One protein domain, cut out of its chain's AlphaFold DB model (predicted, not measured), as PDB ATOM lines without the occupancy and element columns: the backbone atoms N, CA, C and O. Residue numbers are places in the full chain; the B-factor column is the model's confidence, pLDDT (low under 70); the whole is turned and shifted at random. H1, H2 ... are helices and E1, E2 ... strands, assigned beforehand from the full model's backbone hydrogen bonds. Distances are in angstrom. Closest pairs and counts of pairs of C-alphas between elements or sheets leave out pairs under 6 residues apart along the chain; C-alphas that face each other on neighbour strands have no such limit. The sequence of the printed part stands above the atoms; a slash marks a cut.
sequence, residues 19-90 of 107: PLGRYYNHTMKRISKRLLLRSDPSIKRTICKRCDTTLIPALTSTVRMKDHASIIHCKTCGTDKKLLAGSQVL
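This is residues 19 to 90 of the 107 residues of an uncharacterized protein of Lichtheimia ramosa (UniProt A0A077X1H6). A three-stranded sheet, E1, E2 and E3, makes one end of a flat layout and the long helix H1 makes the other end, with the short helix H2 and the long link of residues 47 to 60 between them. H1 is away from the sheet, and residues 30 to 36, of which 30 to 34 belong to H1, stick out. The printed part has 72 residues with two named helices and then three named strands, in the order H1 H2 E1 E2 E3; the sheet's order is E1 - E2 - E3, antiparallel throughout, and the class is mixed, helices and strands. The whole is only just compact, close to loose, with a radius of gyration of the C-alphas of 13.0 A, and its C-alphas span 37 by 27 by 14 A.

Find C-alpha 19 at (17.323, 39.044, -37.951); from there H1, residues 19 to 34, runs 22.6 A to C-alpha 34 at (-3.004, 45.248, -45.697). Next look at residues 41 to 46, the short helix H2. Past the long link you reach E1, residues 61 to 66, 15.8 A long, then E2, residues 69 to 74, also 15.8 A long. The last strand is E3, residues 80 to 84, 12.9 A long, which ends at C-alpha 84 at (-4.673, 28.493, -22.336).

Begin with the sheet, a meander, each strand the antiparallel neighbour of the one before. E1 and E2 form a hairpin, with 157 degrees between their directions; look for N 64 and O 71, 2.9 A apart and within hydrogen-bond range. The C-alphas of Val 63 and Ile 72 face each other at 4.5 A. E2 and E3 form the second hairpin, at 160 degrees, with N 72 and O 81 within hydrogen-bond range at 2.8 A. E1 and E3 are the edge strands and E2 is the inner one. H2 is on the sheet but only grazes it, with its residues 45 to 46. H1 is not on the sheet, and it is apart from H2. In H1 and H2 every O i to N i+4 pair is within hydrogen-bond range.

The two C-alphas farthest apart are those of Leu 35 and Asp 67, 37.5 A. The printed part runs from residue 19 to 90 and has no cut. The link from H2 to E1, 14 residues, is long; the links E1 to E2 and E2 to E3 are tight, and that from H1 to H2 is short. The mean pLDDT of the printed part is 92.0, and no printed residue is under 70 in this predicted model.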
ATOM      1  N   PRO A  19      17.873  37.796 -37.412       88.62
ATOM      2  CA  PRO A  19      17.323  39.044 -37.951       88.62
ATOM      3  C   PRO A  19      16.522  38.834 -39.241       88.62
ATOM      4  O   PRO A  19      15.463  39.440 -39.406       88.62
ATOM      5  N   LEU A  20      16.966  37.925 -40.114       91.69
ATOM      6  CA  LEU A  20      16.271  37.606 -41.363       91.69
ATOM      7  C   LEU A  20      14.907  36.954 -41.089       91.69
ATOM      8  O   LEU A  20      13.890  37.357 -41.654       91.69
ATOM      9  N   GLY A  21      14.851  36.023 -40.131       91.06
ATOM     10  CA  GLY A  21      13.585  35.425 -39.693       91.06
ATOM     11  C   GLY A  21      12.584  36.459 -39.153       91.06
ATOM     12  O   GLY A  21      11.386  36.369 -39.431       91.06
ATOM     13  N   ARG A  22      13.057  37.488 -38.432       92.62
ATOM     14  CA  ARG A  22      12.201  38.602 -37.972       92.62
ATOM     15  C   ARG A  22      11.660  39.415 -39.138       92.62
ATOM     16  O   ARG A  22      10.482  39.760 -39.127       92.62
ATOM     17  N   TYR A  23      12.498  39.697 -40.133       95.12
ATOM     18  CA  TYR A  23      12.092  40.439 -41.323       95.12
ATOM     19  C   TYR A  23      10.960  39.727 -42.077       95.12
ATOM     20  O   TYR A  23       9.950  40.359 -42.394       95.12
ATOM     21  N   TYR A  24      11.065  38.411 -42.288       95.25
ATOM     22  CA  TYR A  24       9.999  37.647 -42.943       95.25
ATOM     23  C   TYR A  24       8.693  37.658 -42.150       95.25
ATOM     24  O   TYR A  24       7.634  37.950 -42.708       95.25
ATOM     25  N   ASN A  25       8.751  37.433 -40.837       95.25
ATOM     26  CA  ASN A  25       7.562  37.473 -39.983       95.25
ATOM     27  C   ASN A  25       6.906  38.859 -39.943       95.25
ATOM     28  O   ASN A  25       5.678  38.970 -39.990       95.25
ATOM     29  N   HIS A  26       7.712  39.917 -39.867       95.62
ATOM     30  CA  HIS A  26       7.236  41.295 -39.892       95.62
ATOM     31  C   HIS A  26       6.539  41.610 -41.222       95.62
ATOM     32  O   HIS A  26       5.413  42.115 -41.238       95.62
ATOM     33  N   THR A  27       7.156  41.240 -42.346       96.12
ATOM     34  CA  THR A  27       6.580  41.418 -43.684       96.12
ATOM     35  C   THR A  27       5.286  40.622 -43.847       96.12
ATOM     36  O   THR A  27       4.274  41.188 -44.259       96.12
ATOM     37  N   MET A  28       5.252  39.359 -43.411       95.50
ATOM     38  CA  MET A  28       4.044  38.527 -43.427       95.50
ATOM     39  C   MET A  28       2.898  39.163 -42.623       95.50
ATOM     40  O   MET A  28       1.757  39.220 -43.094       95.50
ATOM     41  N   LYS A  29       3.180  39.705 -41.428       94.44
ATOM     42  CA  LYS A  29       2.185  40.438 -40.625       94.44
ATOM     43  C   LYS A  29       1.691  41.701 -41.330       94.44
ATOM     44  O   LYS A  29       0.498  41.995 -41.264       94.44
ATOM     45  N   ARG A  30       2.572  42.453 -41.999       95.69
ATOM     46  CA  ARG A  30       2.187  43.657 -42.758       95.69
ATOM     47  C   ARG A  30       1.294  43.321 -43.945       95.69
ATOM     48  O   ARG A  30       0.281  43.991 -44.123       95.69
ATOM     49  N   ILE A  31       1.628  42.280 -44.706       96.31
ATOM     50  CA  ILE A  31       0.806  41.793 -45.823       96.31
ATOM     51  C   ILE A  31      -0.569  41.360 -45.306       96.31
ATOM     52  O   ILE A  31      -1.584  41.823 -45.817       96.31
ATOM     53  N   SER A  32      -0.609  40.575 -44.222       95.69
ATOM     54  CA  SER A  32      -1.867  40.127 -43.605       95.69
ATOM     55  C   SER A  32      -2.762  41.299 -43.186       95.69
ATOM     56  O   SER A  32      -3.966  41.261 -43.406       95.69
ATOM     57  N   LYS A  33      -2.179  42.363 -42.611       94.50
ATOM     58  CA  LYS A  33      -2.915  43.578 -42.222       94.50
ATOM     59  C   LYS A  33      -3.432  44.362 -43.427       94.50
ATOM     60  O   LYS A  33      -4.563  44.824 -43.389       94.50
ATOM     61  N   ARG A  34      -2.618  44.517 -44.477       97.31
ATOM     62  CA  ARG A  34      -3.004  45.248 -45.697       97.31
ATOM     63  C   ARG A  34      -4.116  44.541 -46.467       97.31
ATOM     64  O   ARG A  34      -5.015  45.203 -46.957       97.31
ATOM     65  N   LEU A  35      -4.051  43.214 -46.547       97.31
ATOM     66  CA  LEU A  35      -5.024  42.388 -47.266       97.31
ATOM     67  C   LEU A  35      -6.202  41.928 -46.389       97.31
ATOM     68  O   LEU A  35      -7.032  41.156 -46.852       97.31
ATOM     69  N   LEU A  36      -6.261  42.354 -45.119       96.25
ATOM     70  CA  LEU A  36      -7.274  41.935 -44.136       96.25
ATOM     71  C   LEU A  36      -7.412  40.401 -43.996       96.25
ATOM     72  O   LEU A  36      -8.485  39.877 -43.695       96.25
ATOM     73  N   LEU A  37      -6.309  39.666 -44.167       94.06
ATOM     74  CA  LEU A  37      -6.288  38.207 -44.083       94.06
ATOM     75  C   LEU A  37      -6.191  37.732 -42.630       94.06
ATOM     76  O   LEU A  37      -5.348  38.182 -41.844       94.06
ATOM     77  N   ARG A  38      -7.018  36.744 -42.276       90.06
ATOM     78  CA  ARG A  38      -6.935  36.048 -40.988       90.06
ATOM     79  C   ARG A  38      -5.891  34.937 -41.066       90.06
ATOM     80  O   ARG A  38      -6.137  33.886 -41.637       90.06
ATOM     81  N   SER A  39      -4.739  35.157 -40.439       90.44
ATOM     82  CA  SER A  39      -3.730  34.106 -40.261       90.44
ATOM     83  C   SER A  39      -4.227  32.985 -39.346       90.44
ATOM     84  O   SER A  39      -5.012  33.224 -38.420       90.44
ATOM     85  N   ASP A  40      -3.730  31.769 -39.565       89.69
ATOM     86  CA  ASP A  40      -4.040  30.623 -38.711       89.69
ATOM     87  C   ASP A  40      -3.453  30.803 -37.288       89.69
ATOM     88  O   ASP A  40      -2.352  31.360 -37.129       89.69
ATOM     89  N   PRO A  41      -4.157  30.382 -36.216       91.44
ATOM     90  CA  PRO A  41      -3.638  30.443 -34.854       91.44
ATOM     91  C   PRO A  41      -2.307  29.711 -34.646       91.44
ATOM     92  O   PRO A  41      -1.527  30.155 -33.806       91.44
ATOM     93  N   SER A  42      -2.011  28.647 -35.396       89.38
ATOM     94  CA  SER A  42      -0.762  27.881 -35.287       89.38
ATOM     95  C   SER A  42       0.439  28.744 -35.670       89.38
ATOM     96  O   SER A  42       1.386  28.865 -34.895       89.38
ATOM     97  N   ILE A  43       0.334  29.474 -36.784       91.94
ATOM     98  CA  ILE A  43       1.353  30.440 -37.228       91.94
ATOM     99  C   ILE A  43       1.442  31.614 -36.242       91.94
ATOM    100  O   ILE A  43       2.518  32.041 -35.828       91.94
ATOM    101  N   LYS A  44       0.299  32.145 -35.790       91.81
ATOM    102  CA  LYS A  44       0.293  33.245 -34.811       91.81
ATOM    103  C   LYS A  44       0.904  32.853 -33.470       91.81
ATOM    104  O   LYS A  44       1.395  33.735 -32.766       91.81
ATOM    105  N   ARG A  45       0.861  31.580 -33.068       92.38
ATOM    106  CA  ARG A  45       1.445  31.096 -31.806       92.38
ATOM    107  C   ARG A  45       2.967  31.078 -31.865       92.38
ATOM    108  O   ARG A  45       3.574  31.565 -30.910       92.38
ATOM    109  N   THR A  46       3.550  30.670 -32.988       93.56
ATOM    110  CA  THR A  46       5.006  30.584 -33.196       93.56
ATOM    111  C   THR A  46       5.695  31.932 -33.410       93.56
ATOM    112  O   THR A  46       6.915  31.974 -33.428       93.56
ATOM    113  N   ILE A  47       4.977  33.054 -33.523       94.69
ATOM    114  CA  ILE A  47       5.593  34.377 -33.735       94.69
ATOM    115  C   ILE A  47       5.422  35.269 -32.503       94.69
ATOM    116  O   ILE A  47       4.321  35.402 -31.955       94.69
ATOM    117  N   CYS A  48       6.498  35.927 -32.067       93.81
ATOM    118  CA  CYS A  48       6.443  36.898 -30.976       93.81
ATOM    119  C   CYS A  48       5.525  38.085 -31.328       93.81
ATOM    120  O   CYS A  48       5.464  38.534 -32.471       93.81
ATOM    121  N   LYS A  49       4.781  38.609 -30.346       90.12
ATOM    122  CA  LYS A  49       3.872  39.749 -30.567       90.12
ATOM    123  C   LYS A  49       4.622  41.071 -30.780       90.12
ATOM    124  O   LYS A  49       4.112  41.908 -31.513       90.12
ATOM    125  N   ARG A  50       5.789  41.235 -30.144       92.50
ATOM    126  CA  ARG A  50       6.546  42.497 -30.095       92.50
ATOM    127  C   ARG A  50       7.663  42.575 -31.134       92.50
ATOM    128  O   ARG A  50       7.703  43.515 -31.907       92.50
ATOM    129  N   CYS A  51       8.575  41.607 -31.130       91.50
ATOM    130  CA  CYS A  51       9.812  41.658 -31.923       91.50
ATOM    131  C   CYS A  51       9.819  40.717 -33.138       91.50
ATOM    132  O   CYS A  51      10.882  40.472 -33.707       91.50
ATOM    133  N   ASP A  52       8.666  40.127 -33.468       94.19
ATOM    134  CA  ASP A  52       8.453  39.255 -34.631       94.19
ATOM    135  C   ASP A  52       9.430  38.076 -34.774       94.19
ATOM    136  O   ASP A  52       9.560  37.483 -35.840       94.19
ATOM    137  N   THR A  53      10.102  37.668 -33.696       93.31
ATOM    138  CA  THR A  53      10.944  36.460 -33.712       93.31
ATOM    139  C   THR A  53      10.084  35.218 -33.811       93.31
ATOM    140  O   THR A  53       9.042  35.132 -33.154       93.31
ATOM    141  N   THR A  54      10.567  34.232 -34.560       93.00
ATOM    142  CA  THR A  54      10.096  32.856 -34.449       93.00
ATOM    143  C   THR A  54      10.425  32.328 -33.052       93.00
ATOM    144  O   THR A  54      11.574  32.328 -32.614       93.00
ATOM    145  N   LEU A  55       9.395  31.936 -32.314       92.88
ATOM    146  CA  LEU A  55       9.457  31.313 -31.001       92.88
ATOM    147  C   LEU A  55       9.643  29.812 -31.217       92.88
ATOM    148  O   LEU A  55       8.670  29.075 -31.361       92.88
ATOM    149  N   ILE A  56      10.900  29.388 -31.266       91.62
ATOM    150  CA  ILE A  56      11.291  27.987 -31.310       91.62
ATOM    151  C   ILE A  56      11.572  27.572 -29.862       91.62
ATOM    152  O   ILE A  56      12.453  28.177 -29.233       91.62
ATOM    153  N   PRO A  57      10.835  26.584 -29.320       90.69
ATOM    154  CA  PRO A  57      11.062  26.093 -27.969       90.69
ATOM    155  C   PRO A  57      12.530  25.710 -27.754       90.69
ATOM    156  O   PRO A  57      13.187  25.210 -28.663       90.69
ATOM    157  N   ALA A  58      13.041  25.967 -26.551       87.62
ATOM    158  CA  ALA A  58      14.428  25.757 -26.124       87.62
ATOM    159  C   ALA A  58      15.478  26.683 -26.771       87.62
ATOM    160  O   ALA A  58      16.381  27.130 -26.061       87.62
ATOM    161  N   LEU A  59      15.342  27.063 -28.045       88.25
ATOM    162  CA  LEU A  59      16.280  27.963 -28.727       88.25
ATOM    163  C   LEU A  59      15.987  29.435 -28.408       88.25
ATOM    164  O   LEU A  59      16.669  30.046 -27.583       88.25
ATOM    165  N   THR A  60      14.946  30.003 -29.019       89.94
ATOM    166  CA  THR A  60      14.610  31.438 -28.943       89.94
ATOM    167  C   THR A  60      13.527  31.752 -27.910       89.94
ATOM    168  O   THR A  60      13.336  32.916 -27.538       89.94
ATOM    169  N   SER A  61      12.829  30.730 -27.414       92.88
ATOM    170  CA  SER A  61      11.828  30.854 -26.359       92.88
ATOM    171  C   SER A  61      11.981  29.778 -25.287       92.88
ATOM    172  O   SER A  61      12.497  28.688 -25.528       92.88
ATOM    173  N   THR A  62      11.533  30.092 -24.073       94.44
ATOM    174  CA  THR A  62      11.304  29.099 -23.019       94.44
ATOM    175  C   THR A  62       9.806  28.908 -22.848       94.44
ATOM    176  O   THR A  62       9.040  29.869 -22.865       94.44
ATOM    177  N   VAL A  63       9.369  27.657 -22.730       93.69
ATOM    178  CA  VAL A  63       7.962  27.317 -22.519       93.69
ATOM    179  C   VAL A  63       7.837  26.740 -21.121       93.69
ATOM    180  O   VAL A  63       8.555  25.808 -20.771       93.69
ATOM    181  N   ARG A  64       6.950  27.314 -20.312       93.19
ATOM    182  CA  ARG A  64       6.618  26.823 -18.974       93.19
ATOM    183  C   ARG A  64       5.123  26.567 -18.912       93.19
ATOM    184  O   ARG A  64       4.341  27.389 -19.384       93.19
ATOM    185  N   MET A  65       4.728  25.446 -18.330       92.50
ATOM    186  CA  MET A  65       3.329  25.180 -18.007       92.50
ATOM    187  C   MET A  65       3.071  25.647 -16.578       92.50
ATOM    188  O   MET A  65       3.829  25.306 -15.673       92.50
ATOM    189  N   LYS A  66       2.028  26.454 -16.387       90.19
ATOM    190  CA  LYS A  66       1.524  26.839 -15.069       90.19
ATOM    191  C   LYS A  66       0.012  26.647 -15.058       90.19
ATOM    192  O   LYS A  66      -0.681  27.236 -15.890       90.19
ATOM    193  N   ASP A  67      -0.469  25.826 -14.132       87.19
ATOM    194  CA  ASP A  67      -1.875  25.437 -13.996       87.19
ATOM    195  C   ASP A  67      -2.442  24.924 -15.338       87.19
ATOM    196  O   ASP A  67      -1.977  23.921 -15.876       87.19
ATOM    197  N   HIS A  68      -3.386  25.663 -15.928       88.19
ATOM    198  CA  HIS A  68      -4.022  25.388 -17.221       88.19
ATOM    199  C   HIS A  68      -3.555  26.346 -18.327       88.19
ATOM    200  O   HIS A  68      -4.330  26.744 -19.201       88.19
ATOM    201  N   ALA A  69      -2.304  26.813 -18.278       91.44
ATOM    202  CA  ALA A  69      -1.754  27.704 -19.292       91.44
ATOM    203  C   ALA A  69      -0.282  27.419 -19.615       91.44
ATOM    204  O   ALA A  69       0.576  27.318 -18.742       91.44
ATOM    205  N   SER A  70       0.017  27.401 -20.911       92.62
ATOM    206  CA  SER A  70       1.375  27.462 -21.444       92.62
ATOM    207  C   SER A  70       1.822  28.920 -21.541       92.62
ATOM    208  O   SER A  70       1.216  29.740 -22.233       92.62
ATOM    209  N   ILE A  71       2.880  29.270 -20.819       93.69
ATOM    210  CA  ILE A  71       3.517  30.584 -20.854       93.69
ATOM    211  C   ILE A  71       4.793  30.448 -21.680       93.69
ATOM    212  O   ILE A  71       5.728  29.744 -21.302       93.69
ATOM    213  N   ILE A  72       4.815  31.113 -22.831       94.69
ATOM    214  CA  ILE A  72       5.952  31.152 -23.748       94.69
ATOM    215  C   ILE A  72       6.680  32.476 -23.532       94.69
ATOM    216  O   ILE A  72       6.164  33.529 -23.907       94.69
ATOM    217  N   HIS A  73       7.873  32.421 -22.955       94.81
ATOM    218  CA  HIS A  73       8.728  33.576 -22.713       94.81
ATOM    219  C   HIS A  73       9.731  33.744 -23.860       94.81
ATOM    220  O   HIS A  73      10.452  32.812 -24.229       94.81
ATOM    221  N   CYS A  74       9.774  34.934 -24.460       94.56
ATOM    222  CA  CYS A  74      10.709  35.242 -25.540       94.56
ATOM    223  C   CYS A  74      12.070  35.679 -24.984       94.56
ATOM    224  O   CYS A  74      12.164  36.739 -24.372       94.56
ATOM    225  N   LYS A  75      13.145  34.944 -25.298       91.88
ATOM    226  CA  LYS A  75      14.498  35.270 -24.817       91.88
ATOM    227  C   LYS A  75      15.092  36.538 -25.439       91.88
ATOM    228  O   LYS A  75      16.043  37.080 -24.899       91.88
ATOM    229  N   THR A  76      14.570  37.017 -26.575       90.94
ATOM    230  CA  THR A  76      15.114  38.228 -27.217       90.94
ATOM    231  C   THR A  76      14.509  39.525 -26.685       90.94
ATOM    232  O   THR A  76      15.217  40.513 -26.562       90.94
ATOM    233  N   CYS A  77      13.198  39.569 -26.422       91.38
ATOM    234  CA  CYS A  77      12.515  40.808 -26.020       91.38
ATOM    235  C   CYS A  77      11.841  40.739 -24.644       91.38
ATOM    236  O   CYS A  77      11.160  41.692 -24.265       91.38
ATOM    237  N   GLY A  78      11.933  39.598 -23.953       91.94
ATOM    238  CA  GLY A  78      11.348  39.368 -22.629       91.94
ATOM    239  C   GLY A  78       9.818  39.344 -22.587       91.94
ATOM    240  O   GLY A  78       9.236  39.379 -21.512       91.94
ATOM    241  N   THR A  79       9.136  39.342 -23.737       94.69
ATOM    242  CA  THR A  79       7.666  39.359 -23.775       94.69
ATOM    243  C   THR A  79       7.102  37.957 -23.608       94.69
ATOM    244  O   THR A  79       7.509  37.037 -24.325       94.69
ATOM    245  N   ASP A  80       6.099  37.840 -22.744       93.62
ATOM    246  CA  ASP A  80       5.404  36.589 -22.481       93.62
ATOM    247  C   ASP A  80       4.149  36.450 -23.336       93.62
ATOM    248  O   ASP A  80       3.345  37.372 -23.503       93.62
ATOM    249  N   LYS A  81       3.952  35.248 -23.872       92.44
ATOM    250  CA  LYS A  81       2.704  34.837 -24.504       92.44
ATOM    251  C   LYS A  81       2.081  33.722 -23.677       92.44
ATOM    252  O   LYS A  81       2.584  32.605 -23.661       92.44
ATOM    253  N   LYS A  82       0.947  34.022 -23.052       92.75
ATOM    254  CA  LYS A  82       0.100  33.037 -22.381       92.75
ATOM    255  C   LYS A  82      -0.869  32.413 -23.385       92.75
ATOM    256  O   LYS A  82      -1.573  33.132 -24.097       92.75
ATOM    257  N   LEU A  83      -0.900  31.090 -23.438       91.56
ATOM    258  CA  LEU A  83      -1.863  30.297 -24.186       91.56
ATOM    259  C   LEU A  83      -2.550  29.338 -23.214       91.56
ATOM    260  O   LEU A  83      -1.889  28.559 -22.533       91.56
ATOM    261  N   LEU A  84      -3.877  29.399 -23.159       90.69
ATOM    262  CA  LEU A  84      -4.673  28.493 -22.336       90.69
ATOM    263  C   LEU A  84      -4.491  27.054 -22.835       90.69
ATOM    264  O   LEU A  84      -4.642  26.780 -24.024       90.69
ATOM    265  N   ALA A  85      -4.140  26.170 -21.910       84.75
ATOM    266  CA  ALA A  85      -3.980  24.739 -22.092       84.75
ATOM    267  C   ALA A  85      -5.111  24.057 -21.310       84.75
ATOM    268  O   ALA A  85      -4.978  23.757 -20.127       84.75
ATOM    269  N   GLY A  86      -6.261  23.900 -21.965       82.00
ATOM    270  CA  GLY A  86      -7.422  23.191 -21.428       82.00
ATOM    271  C   GLY A  86      -8.033  22.280 -22.489       82.00
ATOM    272  O   GLY A  86      -7.544  22.243 -23.613       82.00
ATOM    273  N   SER A  87      -9.141  21.610 -22.161       81.06
ATOM    274  CA  SER A  87      -9.864  20.686 -23.065       81.06
ATOM    275  C   SER A  87     -10.533  21.368 -24.281       81.06
ATOM    276  O   SER A  87     -11.252  20.756 -25.062       81.06
ATOM    277  N   GLN A  88     -10.327  22.673 -24.452       84.19
ATOM    278  CA  GLN A  88     -10.920  23.443 -25.537       84.19
ATOM    279  C   GLN A  88     -10.070  23.359 -26.809       84.19
ATOM    280  O   GLN A  88      -8.873  23.654 -26.806       84.19
ATOM    281  N   VAL A  89     -10.721  23.024 -27.919       86.00
ATOM    282  CA  VAL A  89     -10.113  23.027 -29.253       86.00
ATOM    283  C   VAL A  89     -10.236  24.400 -29.915       86.00
ATOM    284  O   VAL A  89     -11.198  25.141 -29.694       86.00
ATOM    285  N   LEU A  90      -9.253  24.743 -30.752       88.00
ATOM    286  CA  LEU A  90      -9.303  25.944 -31.586       88.00
ATOM    287  C   LEU A  90     -10.491  25.898 -32.551       88.00
ATOM    288  O   LEU A  90     -10.840  24.835 -33.052       88.00
TER     289      LEU A  90